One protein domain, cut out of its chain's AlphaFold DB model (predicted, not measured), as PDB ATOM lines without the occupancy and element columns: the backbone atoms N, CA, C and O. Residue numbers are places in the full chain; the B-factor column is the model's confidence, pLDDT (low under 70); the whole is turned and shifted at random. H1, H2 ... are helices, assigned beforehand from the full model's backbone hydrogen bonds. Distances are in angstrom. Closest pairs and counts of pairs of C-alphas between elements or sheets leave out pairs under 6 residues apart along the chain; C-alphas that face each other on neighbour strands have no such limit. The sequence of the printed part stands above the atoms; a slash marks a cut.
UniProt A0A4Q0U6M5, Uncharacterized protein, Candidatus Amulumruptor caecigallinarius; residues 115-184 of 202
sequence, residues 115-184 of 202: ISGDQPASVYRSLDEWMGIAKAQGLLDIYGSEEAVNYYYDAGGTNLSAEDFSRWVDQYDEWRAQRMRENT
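What this domain is: This is residues 115 to 184 of the 202 residues of an uncharacterized protein of Candidatus Amulumruptor caecigallinarius (UniProt A0A4Q0U6M5). Four helices make a loose arch round a fifth, H3: H1 is one leg, H5 the other, H2 and H4 lie over the top, and H3 sits under the arch, packing on H1 and H4 but not clearly touching H5. The printed part has 70 residues, all helix in class, with H1 to H5 in chain order and no named strand. It is compact, radius of gyration of the C-alphas 12.2 A, spanning 30 by 28 by 19 A.

Where its parts are: H1, residues 121 to 136, begins at C-alpha (34.038, 363.219, 147.140) and is 24.0 A long. H2 is residues 139 to 142, H3 145 to 154 and H4 162 to 170. H5, residues 172 to 183, 16.2 A, ends at C-alpha (38.681, 340.506, 152.826).

How they stand to each other: H3 touches H1, with residues 127 to 134 of H1 alone, at a steep tilt of 57 degrees, opposite ways; the closest C-alphas, of Leu 127 and Tyr 152, are 7.5 A apart. H3 touches H4, about perpendicular at 89 degrees; the closest C-alphas, of Tyr 151 and Phe 165, are 7.1 A apart. H5 is close to but not clearly touching H4, the closest C-alphas, of Trp 168 and Trp 175, being 6.8 A apart. H2 is close to but not clearly touching H4, with C-alphas 139 and 162 closest at 6.1 A. Every O i to N i+4 pair is within hydrogen-bond range in H3, H4 and H5, and 10 of 12 in H1; H2 is too short for one.

The domain as a whole: The C-alphas of Ala 136 and Thr 184 are farthest apart, 34.6 A. The printed part has no cut and no long link. Residues 116 to 122 stand free. Mean pLDDT of the printed part is 75.7, with 16 residues under 70, among them 179 to 184.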
ATOM      1  N   ILE A 115      48.278 361.286 146.245       73.62
ATOM      2  CA  ILE A 115      47.193 360.411 145.808       73.62
ATOM      3  C   ILE A 115      47.082 360.448 144.288       73.62
ATOM      4  O   ILE A 115      46.770 361.484 143.687       73.62
ATOM      5  N   SER A 116      47.296 359.295 143.661       63.16
ATOM      6  CA  SER A 116      47.064 359.110 142.234       63.16
ATOM      7  C   SER A 116      45.575 358.889 141.939       63.16
ATOM      8  O   SER A 116      44.936 358.035 142.550       63.16
ATOM      9  N   GLY A 117      45.040 359.612 140.953       66.00
ATOM     10  CA  GLY A 117      43.677 359.420 140.442       66.00
ATOM     11  C   GLY A 117      42.597 360.257 141.135       66.00
ATOM     12  O   GLY A 117      42.830 360.905 142.154       66.00
ATOM     13  N   ASP A 118      41.405 360.264 140.537       65.75
ATOM     14  CA  ASP A 118      40.232 360.927 141.107       65.75
ATOM     15  C   ASP A 118      39.667 360.075 142.251       65.75
ATOM     16  O   ASP A 118      39.276 358.925 142.054       65.75
ATOM     17  N   GLN A 119      39.618 360.645 143.455       70.19
ATOM     18  CA  GLN A 119      39.005 360.012 144.622       70.19
ATOM     19  C   GLN A 119      37.517 360.375 144.738       70.19
ATOM     20  O   GLN A 119      37.112 361.460 144.299       70.19
ATOM     21  N   PRO A 120      36.691 359.523 145.374       70.56
ATOM     22  CA  PRO A 120      35.327 359.882 145.731       70.56
ATOM     23  C   PRO A 120      35.285 361.143 146.604       70.56
ATOM     24  O   PRO A 120      36.121 361.341 147.483       70.56
ATOM     25  N   ALA A 121      34.256 361.968 146.410       66.38
ATOM     26  CA  ALA A 121      34.038 363.219 147.140       66.38
ATOM     27  C   ALA A 121      34.161 363.101 148.670       66.38
ATOM     28  O   ALA A 121      34.703 363.992 149.322       66.38
ATOM     29  N   SER A 122      33.647 362.003 149.232       68.12
ATOM     30  CA  SER A 122      33.646 361.722 150.669       68.12
ATOM     31  C   SER A 122      35.050 361.550 151.249       68.12
ATOM     32  O   SER A 122      35.247 361.849 152.420       68.12
ATOM     33  N   VAL A 123      36.018 361.118 150.435       72.25
ATOM     34  CA  VAL A 123      37.377 360.779 150.877       72.25
ATOM     35  C   VAL A 123      38.218 362.024 151.134       72.25
ATOM     36  O   VAL A 123      39.005 362.045 152.070       72.25
ATOM     37  N   TYR A 124      38.049 363.091 150.347       68.62
ATOM     38  CA  TYR A 124      38.894 364.284 150.485       68.62
ATOM     39  C   TYR A 124      38.731 364.975 151.836       68.62
ATOM     40  O   TYR A 124      39.716 365.417 152.422       68.62
ATOM     41  N   ARG A 125      37.494 365.081 152.332       71.31
ATOM     42  CA  ARG A 125      37.227 365.726 153.620       71.31
ATOM     43  C   ARG A 125      37.750 364.879 154.775       71.31
ATOM     44  O   ARG A 125      38.452 365.409 155.630       71.31
ATOM     45  N   SER A 126      37.422 363.589 154.781       75.94
ATOM     46  CA  SER A 126      37.838 362.678 155.845       75.94
ATOM     47  C   SER A 126      39.356 362.520 155.891       75.94
ATOM     48  O   SER A 126      39.926 362.506 156.976       75.94
ATOM     49  N   LEU A 127      40.027 362.491 154.735       77.75
ATOM     50  CA  LEU A 127      41.483 362.437 154.670       77.75
ATOM     51  C   LEU A 127      42.137 363.742 155.141       77.75
ATOM     52  O   LEU A 127      43.114 363.680 155.873       77.75
ATOM     53  N   ASP A 128      41.616 364.918 154.778       76.88
ATOM     54  CA  ASP A 128      42.143 366.198 155.285       76.88
ATOM     55  C   ASP A 128      41.999 366.299 156.816       76.88
ATOM     56  O   ASP A 128      42.912 366.764 157.505       76.88
ATOM     57  N   GLU A 129      40.848 365.881 157.353       78.69
ATOM     58  CA  GLU A 129      40.595 365.834 158.798       78.69
ATOM     59  C   GLU A 129      41.551 364.850 159.485       78.69
ATOM     60  O   GLU A 129      42.207 365.210 160.465       78.69
ATOM     61  N   TRP A 130      41.712 363.652 158.917       82.19
ATOM     62  CA  TRP A 130      42.647 362.642 159.404       82.19
ATOM     63  C   TRP A 130      44.103 363.119 159.352       82.19
ATOM     64  O   TRP A 130      44.809 363.015 160.347       82.19
ATOM     65  N   MET A 131      44.551 363.733 158.252       81.75
ATOM     66  CA  MET A 131      45.904 364.291 158.124       81.75
ATOM     67  C   MET A 131      46.169 365.382 159.167       81.75
ATOM     68  O   MET A 131      47.287 365.509 159.668       81.75
ATOM     69  N   GLY A 132      45.145 366.164 159.527       81.88
ATOM     70  CA  GLY A 132      45.217 367.116 160.634       81.88
ATOM     71  C   GLY A 132      45.460 366.432 161.981       81.88
ATOM     72  O   GLY A 132      46.306 366.887 162.753       81.88
ATOM     73  N   ILE A 133      44.770 365.319 162.238       81.06
ATOM     74  CA  ILE A 133      44.947 364.495 163.442       81.06
ATOM     75  C   ILE A 133      46.332 363.834 163.444       81.06
ATOM     76  O   ILE A 133      47.056 363.955 164.430       81.06
ATOM     77  N   ALA A 134      46.736 363.216 162.334       81.19
ATOM     78  CA  ALA A 134      48.039 362.580 162.162       81.19
ATOM     79  C   ALA A 134      49.181 363.572 162.415       81.19
ATOM     80  O   ALA A 134      50.126 363.274 163.144       81.19
ATOM     81  N   LYS A 135      49.059 364.798 161.894       84.12
ATOM     82  CA  LYS A 135      50.010 365.876 162.176       84.12
ATOM     83  C   LYS A 135      50.034 366.259 163.655       84.12
ATOM     84  O   LYS A 135      51.108 366.426 164.217       84.12
ATOM     85  N   ALA A 136      48.872 366.407 164.290       83.62
ATOM     86  CA  ALA A 136      48.790 366.755 165.710       83.62
ATOM     87  C   ALA A 136      49.390 365.671 166.625       83.62
ATOM     88  O   ALA A 136      49.872 365.983 167.709       83.62
ATOM     89  N   GLN A 137      49.386 364.416 166.173       81.00
ATOM     90  CA  GLN A 137      50.018 363.281 166.847       81.00
ATOM     91  C   GLN A 137      51.504 363.095 166.482       81.00
ATOM     92  O   GLN A 137      52.134 362.166 166.976       81.00
ATOM     93  N   GLY A 138      52.071 363.954 165.625       81.25
ATOM     94  CA  GLY A 138      53.469 363.872 165.188       81.25
ATOM     95  C   GLY A 138      53.758 362.776 164.158       81.25
ATOM     96  O   GLY A 138      54.915 362.555 163.825       81.25
ATOM     97  N   LEU A 139      52.745 362.100 163.602       80.81
ATOM     98  CA  LEU A 139      52.951 360.970 162.679       80.81
ATOM     99  C   LEU A 139      53.698 361.376 161.406       80.81
ATOM    100  O   LEU A 139      54.536 360.625 160.918       80.81
ATOM    101  N   LEU A 140      53.417 362.584 160.906       75.94
ATOM    102  CA  LEU A 140      54.053 363.149 159.708       75.94
ATOM    103  C   LEU A 140      55.497 363.614 159.941       75.94
ATOM    104  O   LEU A 140      56.199 363.919 158.981       75.94
ATOM    105  N   ASP A 141      55.911 363.738 161.203       80.25
ATOM    106  CA  ASP A 141      57.293 364.060 161.559       80.25
ATOM    107  C   ASP A 141      58.126 362.778 161.715       80.25
ATOM    108  O   ASP A 141      59.342 362.806 161.534       80.25
ATOM    109  N   ILE A 142      57.472 361.654 162.042       69.44
ATOM    110  CA  ILE A 142      58.103 360.335 162.186       69.44
ATOM    111  C   ILE A 142      58.279 359.672 160.808       69.44
ATOM    112  O   ILE A 142      59.336 359.107 160.538       69.44
ATOM    113  N   TYR A 143      57.282 359.780 159.924       69.69
ATOM    114  CA  TYR A 143      57.305 359.207 158.572       69.69
ATOM    115  C   TYR A 143      56.742 360.189 157.532       69.69
ATOM    116  O   TYR A 143      56.056 361.152 157.874       69.69
ATOM    117  N   GLY A 144      57.035 359.958 156.248       74.00
ATOM    118  CA  GLY A 144      56.590 360.821 155.155       74.00
ATOM    119  C   GLY A 144      55.064 360.888 154.997       74.00
ATOM    120  O   GLY A 144      54.294 360.060 155.490       74.00
ATOM    121  N   SER A 145      54.593 361.921 154.291       75.81
ATOM    122  CA  SER A 145      53.157 362.119 154.060       75.81
ATOM    123  C   SER A 145      52.534 361.053 153.157       75.81
ATOM    124  O   SER A 145      51.323 360.874 153.193       75.81
ATOM    125  N   GLU A 146      53.338 360.381 152.332       79.81
ATOM    126  CA  GLU A 146      52.872 359.326 151.430       79.81
ATOM    127  C   GLU A 146      52.527 358.052 152.214       79.81
ATOM    128  O   GLU A 146      51.452 357.483 152.040       79.81
ATOM    129  N   GLU A 147      53.383 357.664 153.159       80.69
ATOM    130  CA  GLU A 147      53.185 356.527 154.057       80.69
ATOM    131  C   GLU A 147      51.943 356.719 154.929       80.69
ATOM    132  O   GLU A 147      51.129 355.808 155.060       80.69
ATOM    133  N   ALA A 148      51.738 357.928 155.459       79.19
ATOM    134  CA  ALA A 148      50.548 358.258 156.240       79.19
ATOM    135  C   ALA A 148      49.255 358.128 155.412       79.19
ATOM    136  O   ALA A 148      48.245 357.613 155.889       79.19
ATOM    137  N   VAL A 149      49.281 358.555 154.149       80.19
ATOM    138  CA  VAL A 149      48.129 358.436 153.246       80.19
ATOM    139  C   VAL A 149      47.844 356.974 152.906       80.19
ATOM    140  O   VAL A 149      46.688 356.555 152.969       80.19
ATOM    141  N   ASN A 150      48.873 356.184 152.600       81.88
ATOM    142  CA  ASN A 150      48.731 354.746 152.366       81.88
ATOM    143  C   ASN A 150      48.130 354.047 153.592       81.88
ATOM    144  O   ASN A 150      47.176 353.283 153.456       81.88
ATOM    145  N   TYR A 151      48.600 354.398 154.789       82.31
ATOM    146  CA  TYR A 151      48.053 353.876 156.034       82.31
ATOM    147  C   TYR A 151      46.583 354.228 156.240       82.31
ATOM    148  O   TYR A 151      45.798 353.364 156.620       82.31
ATOM    149  N   TYR A 152      46.181 355.471 155.957       83.88
ATOM    150  CA  TYR A 152      44.776 355.869 156.022       83.88
ATOM    151  C   TYR A 152      43.895 354.971 155.144       83.88
ATOM    152  O   TYR A 152      42.841 354.511 155.594       83.88
ATOM    153  N   TYR A 153      44.313 354.707 153.902       82.25
ATOM    154  CA  TYR A 153      43.551 353.859 152.983       82.25
ATOM    155  C   TYR A 153      43.498 352.405 153.447       82.25
ATOM    156  O   TYR A 153      42.424 351.802 153.452       82.25
ATOM    157  N   ASP A 154      44.628 351.875 153.900       80.44
ATOM    158  CA  ASP A 154      44.746 350.526 154.437       80.44
ATOM    159  C   ASP A 154      43.865 350.339 155.680       80.44
ATOM    160  O   ASP A 154      43.004 349.456 155.727       80.44
ATOM    161  N   ALA A 155      43.959 351.242 156.656       76.56
ATOM    162  CA  ALA A 155      43.164 351.237 157.885       76.56
ATOM    163  C   ALA A 155      41.656 351.502 157.666       76.56
ATOM    164  O   ALA A 155      40.891 351.609 158.633       76.56
ATOM    165  N   GLY A 156      41.205 351.629 156.414       77.12
ATOM    166  CA  GLY A 156      39.810 351.891 156.066       77.12
ATOM    167  C   GLY A 156      39.330 353.274 156.507       77.12
ATOM    168  O   GLY A 156      38.143 353.458 156.761       77.12
ATOM    169  N   GLY A 157      40.246 354.235 156.637       73.19
ATOM    170  CA  GLY A 157      39.966 355.601 157.071       73.19
ATOM    171  C   GLY A 157      39.789 355.784 158.580       73.19
ATOM    172  O   GLY A 157      39.240 356.798 159.010       73.19
ATOM    173  N   THR A 158      40.230 354.818 159.392       71.69
ATOM    174  CA  THR A 158      40.114 354.877 160.858       71.69
ATOM    175  C   THR A 158      41.308 355.603 161.485       71.69
ATOM    176  O   THR A 158      42.452 355.416 161.075       71.69
ATOM    177  N   ASN A 159      41.056 356.414 162.517       68.88
ATOM    178  CA  ASN A 159      42.119 356.986 163.346       68.88
ATOM    179  C   ASN A 159      42.754 355.890 164.210       68.88
ATOM    180  O   ASN A 159      42.065 355.267 165.017       68.88
ATOM    181  N   LEU A 160      44.060 355.702 164.070       72.44
ATOM    182  CA  LEU A 160      44.865 354.756 164.840       72.44
ATOM    183  C   LEU A 160      46.041 355.497 165.496       72.44
ATOM    184  O   LEU A 160      46.305 356.654 165.164       72.44
ATOM    185  N   SER A 161      46.690 354.877 166.482       81.06
ATOM    186  CA  SER A 161      47.741 355.530 167.273       81.06
ATOM    187  C   SER A 161      49.081 355.621 166.528       81.06
ATOM    188  O   SER A 161      49.309 354.923 165.541       81.06
ATOM    189  N   ALA A 162      50.014 356.432 167.041       80.44
ATOM    190  CA  ALA A 162      51.390 356.474 166.531       80.44
ATOM    191  C   ALA A 162      52.100 355.119 166.581       80.44
ATOM    192  O   ALA A 162      52.904 354.797 165.706       80.44
ATOM    193  N   GLU A 163      51.774 354.316 167.590       83.44
ATOM    194  CA  GLU A 163      52.302 352.969 167.730       83.44
ATOM    195  C   GLU A 163      51.751 352.048 166.638       83.44
ATOM    196  O   GLU A 163      52.518 351.340 165.993       83.44
ATOM    197  N   ASP A 164      50.446 352.106 166.364       82.88
ATOM    198  CA  ASP A 164      49.826 351.313 165.300       82.88
ATOM    199  C   ASP A 164      50.332 351.718 163.910       82.88
ATOM    200  O   ASP A 164      50.510 350.852 163.055       82.88
ATOM    201  N   PHE A 165      50.592 353.012 163.686       83.69
ATOM    202  CA  PHE A 165      51.188 353.489 162.439       83.69
ATOM    203  C   PHE A 165      52.625 352.984 162.280       83.69
ATOM    204  O   PHE A 165      52.965 352.456 161.228       83.69
ATOM    205  N   SER A 166      53.438 353.055 163.339       82.81
ATOM    206  CA  SER A 166      54.811 352.527 163.322       82.81
ATOM    207  C   SER A 166      54.821 351.017 163.061       82.81
ATOM    208  O   SER A 166      55.552 350.545 162.196       82.81
ATOM    209  N   ARG A 167      53.930 350.259 163.722       83.31
ATOM    210  CA  ARG A 167      53.764 348.818 163.462       83.31
ATOM    211  C   ARG A 167      53.321 348.538 162.027       83.31
ATOM    212  O   ARG A 167      53.820 347.594 161.425       83.31
ATOM    213  N   TRP A 168      52.400 349.332 161.478       85.56
ATOM    214  CA  TRP A 168      51.977 349.191 160.083       85.56
ATOM    215  C   TRP A 168      53.128 349.459 159.109       85.56
ATOM    216  O   TRP A 168      53.254 348.716 158.144       85.56
ATOM    217  N   VAL A 169      53.993 350.446 159.374       83.56
ATOM    218  CA  VAL A 169      55.189 350.689 158.549       83.56
ATOM    219  C   VAL A 169      56.148 349.497 158.626       83.56
ATOM    220  O   VAL A 169      56.582 348.994 157.591       83.56
ATOM    221  N   ASP A 170      56.438 349.008 159.834       83.56
ATOM    222  CA  ASP A 170      57.410 347.928 160.054       83.56
ATOM    223  C   ASP A 170      56.934 346.567 159.517       83.56
ATOM    224  O   ASP A 170      57.748 345.730 159.126       83.56
ATOM    225  N   GLN A 171      55.618 346.332 159.497       83.81
ATOM    226  CA  GLN A 171      54.998 345.050 159.135       83.81
ATOM    227  C   GLN A 171      54.091 345.157 157.905       83.81
ATOM    228  O   GLN A 171      53.195 344.330 157.726       83.81
ATOM    229  N   TYR A 172      54.299 346.162 157.052       76.62
ATOM    230  CA  TYR A 172      53.385 346.502 155.956       76.62
ATOM    231  C   TYR A 172      52.999 345.298 155.083       76.62
ATOM    232  O   TYR A 172      51.815 345.053 154.837       76.62
ATOM    233  N   ASP A 173      53.981 344.496 154.661       77.62
ATOM    234  CA  ASP A 173      53.746 343.328 153.804       77.62
ATOM    235  C   ASP A 173      52.917 342.238 154.507       77.62
ATOM    236  O   ASP A 173      52.028 341.633 153.897       77.62
ATOM    237  N   GLU A 174      53.162 342.006 155.799       76.62
ATOM    238  CA  GLU A 174      52.426 341.033 156.613       76.62
ATOM    239  C   GLU A 174      50.996 341.506 156.880       76.62
ATOM    240  O   GLU A 174      50.040 340.745 156.696       76.62
ATOM    241  N   TRP A 175      50.843 342.783 157.229       70.06
ATOM    242  CA  TRP A 175      49.563 343.436 157.467       70.06
ATOM    243  C   TRP A 175      48.683 343.398 156.210       70.06
ATOM    244  O   TRP A 175      47.525 342.968 156.255       70.06
ATOM    245  N   ARG A 176      49.257 343.737 155.046       68.94
ATOM    246  CA  ARG A 176      48.585 343.661 153.742       68.94
ATOM    247  C   ARG A 176      48.178 342.226 153.406       68.94
ATOM    248  O   ARG A 176      47.052 341.991 152.965       68.94
ATOM    249  N   ALA A 177      49.061 341.252 153.637       72.62
ATOM    250  CA  ALA A 177      48.775 339.837 153.401       72.62
ATOM    251  C   ALA A 177      47.692 339.276 154.341       72.62
ATOM    252  O   ALA A 177      46.943 338.377 153.946       72.62
ATOM    253  N   GLN A 178      47.598 339.771 155.577       70.62
ATOM    254  CA  GLN A 178      46.542 339.408 156.521       70.62
ATOM    255  C   GLN A 178      45.193 340.003 156.098       70.62
ATOM    256  O   GLN A 178      44.213 339.271 155.975       70.62
ATOM    257  N   ARG A 179      45.142 341.295 155.763       66.94
ATOM    258  CA  ARG A 179      43.907 341.948 155.303       66.94
ATOM    259  C   ARG A 179      43.373 341.398 153.990       66.94
ATOM    260  O   ARG A 179      42.162 341.280 153.835       66.94
ATOM    261  N   MET A 180      44.247 341.029 153.055       66.56
ATOM    262  CA  MET A 180      43.821 340.350 151.828       66.56
ATOM    263  C   MET A 180      43.188 338.988 152.139       66.56
ATOM    264  O   MET A 180      42.220 338.620 151.483       66.56
ATOM    265  N   ARG A 181      43.662 338.269 153.165       67.81
ATOM    266  CA  ARG A 181      43.031 337.022 153.632       67.81
ATOM    267  C   ARG A 181      41.683 337.267 154.312       67.81
ATOM    268  O   ARG A 181      40.747 336.534 154.037       67.81
ATOM    269  N   GLU A 182      41.562 338.310 155.128       65.31
ATOM    270  CA  GLU A 182      40.310 338.661 155.821       65.31
ATOM    271  C   GLU A 182      39.225 339.213 154.873       65.31
ATOM    272  O   GLU A 182      38.042 338.946 155.067       65.31
ATOM    273  N   ASN A 183      39.610 339.955 153.825       56.75
ATOM    274  CA  ASN A 183      38.681 340.506 152.826       56.75
ATOM    275  C   ASN A 183      38.347 339.531 151.684       56.75
ATOM    276  O   ASN A 183      37.409 339.782 150.924       56.75
ATOM    277  N   THR A 184      39.086 338.430 151.541       49.94
ATOM    278  CA  THR A 184      38.706 337.343 150.634       49.94
ATOM    279  C   THR A 184      37.799 336.401 151.415       49.94
ATOM    280  O   THR A 184      38.277 335.530 152.132       49.94
TER     281      THR A 184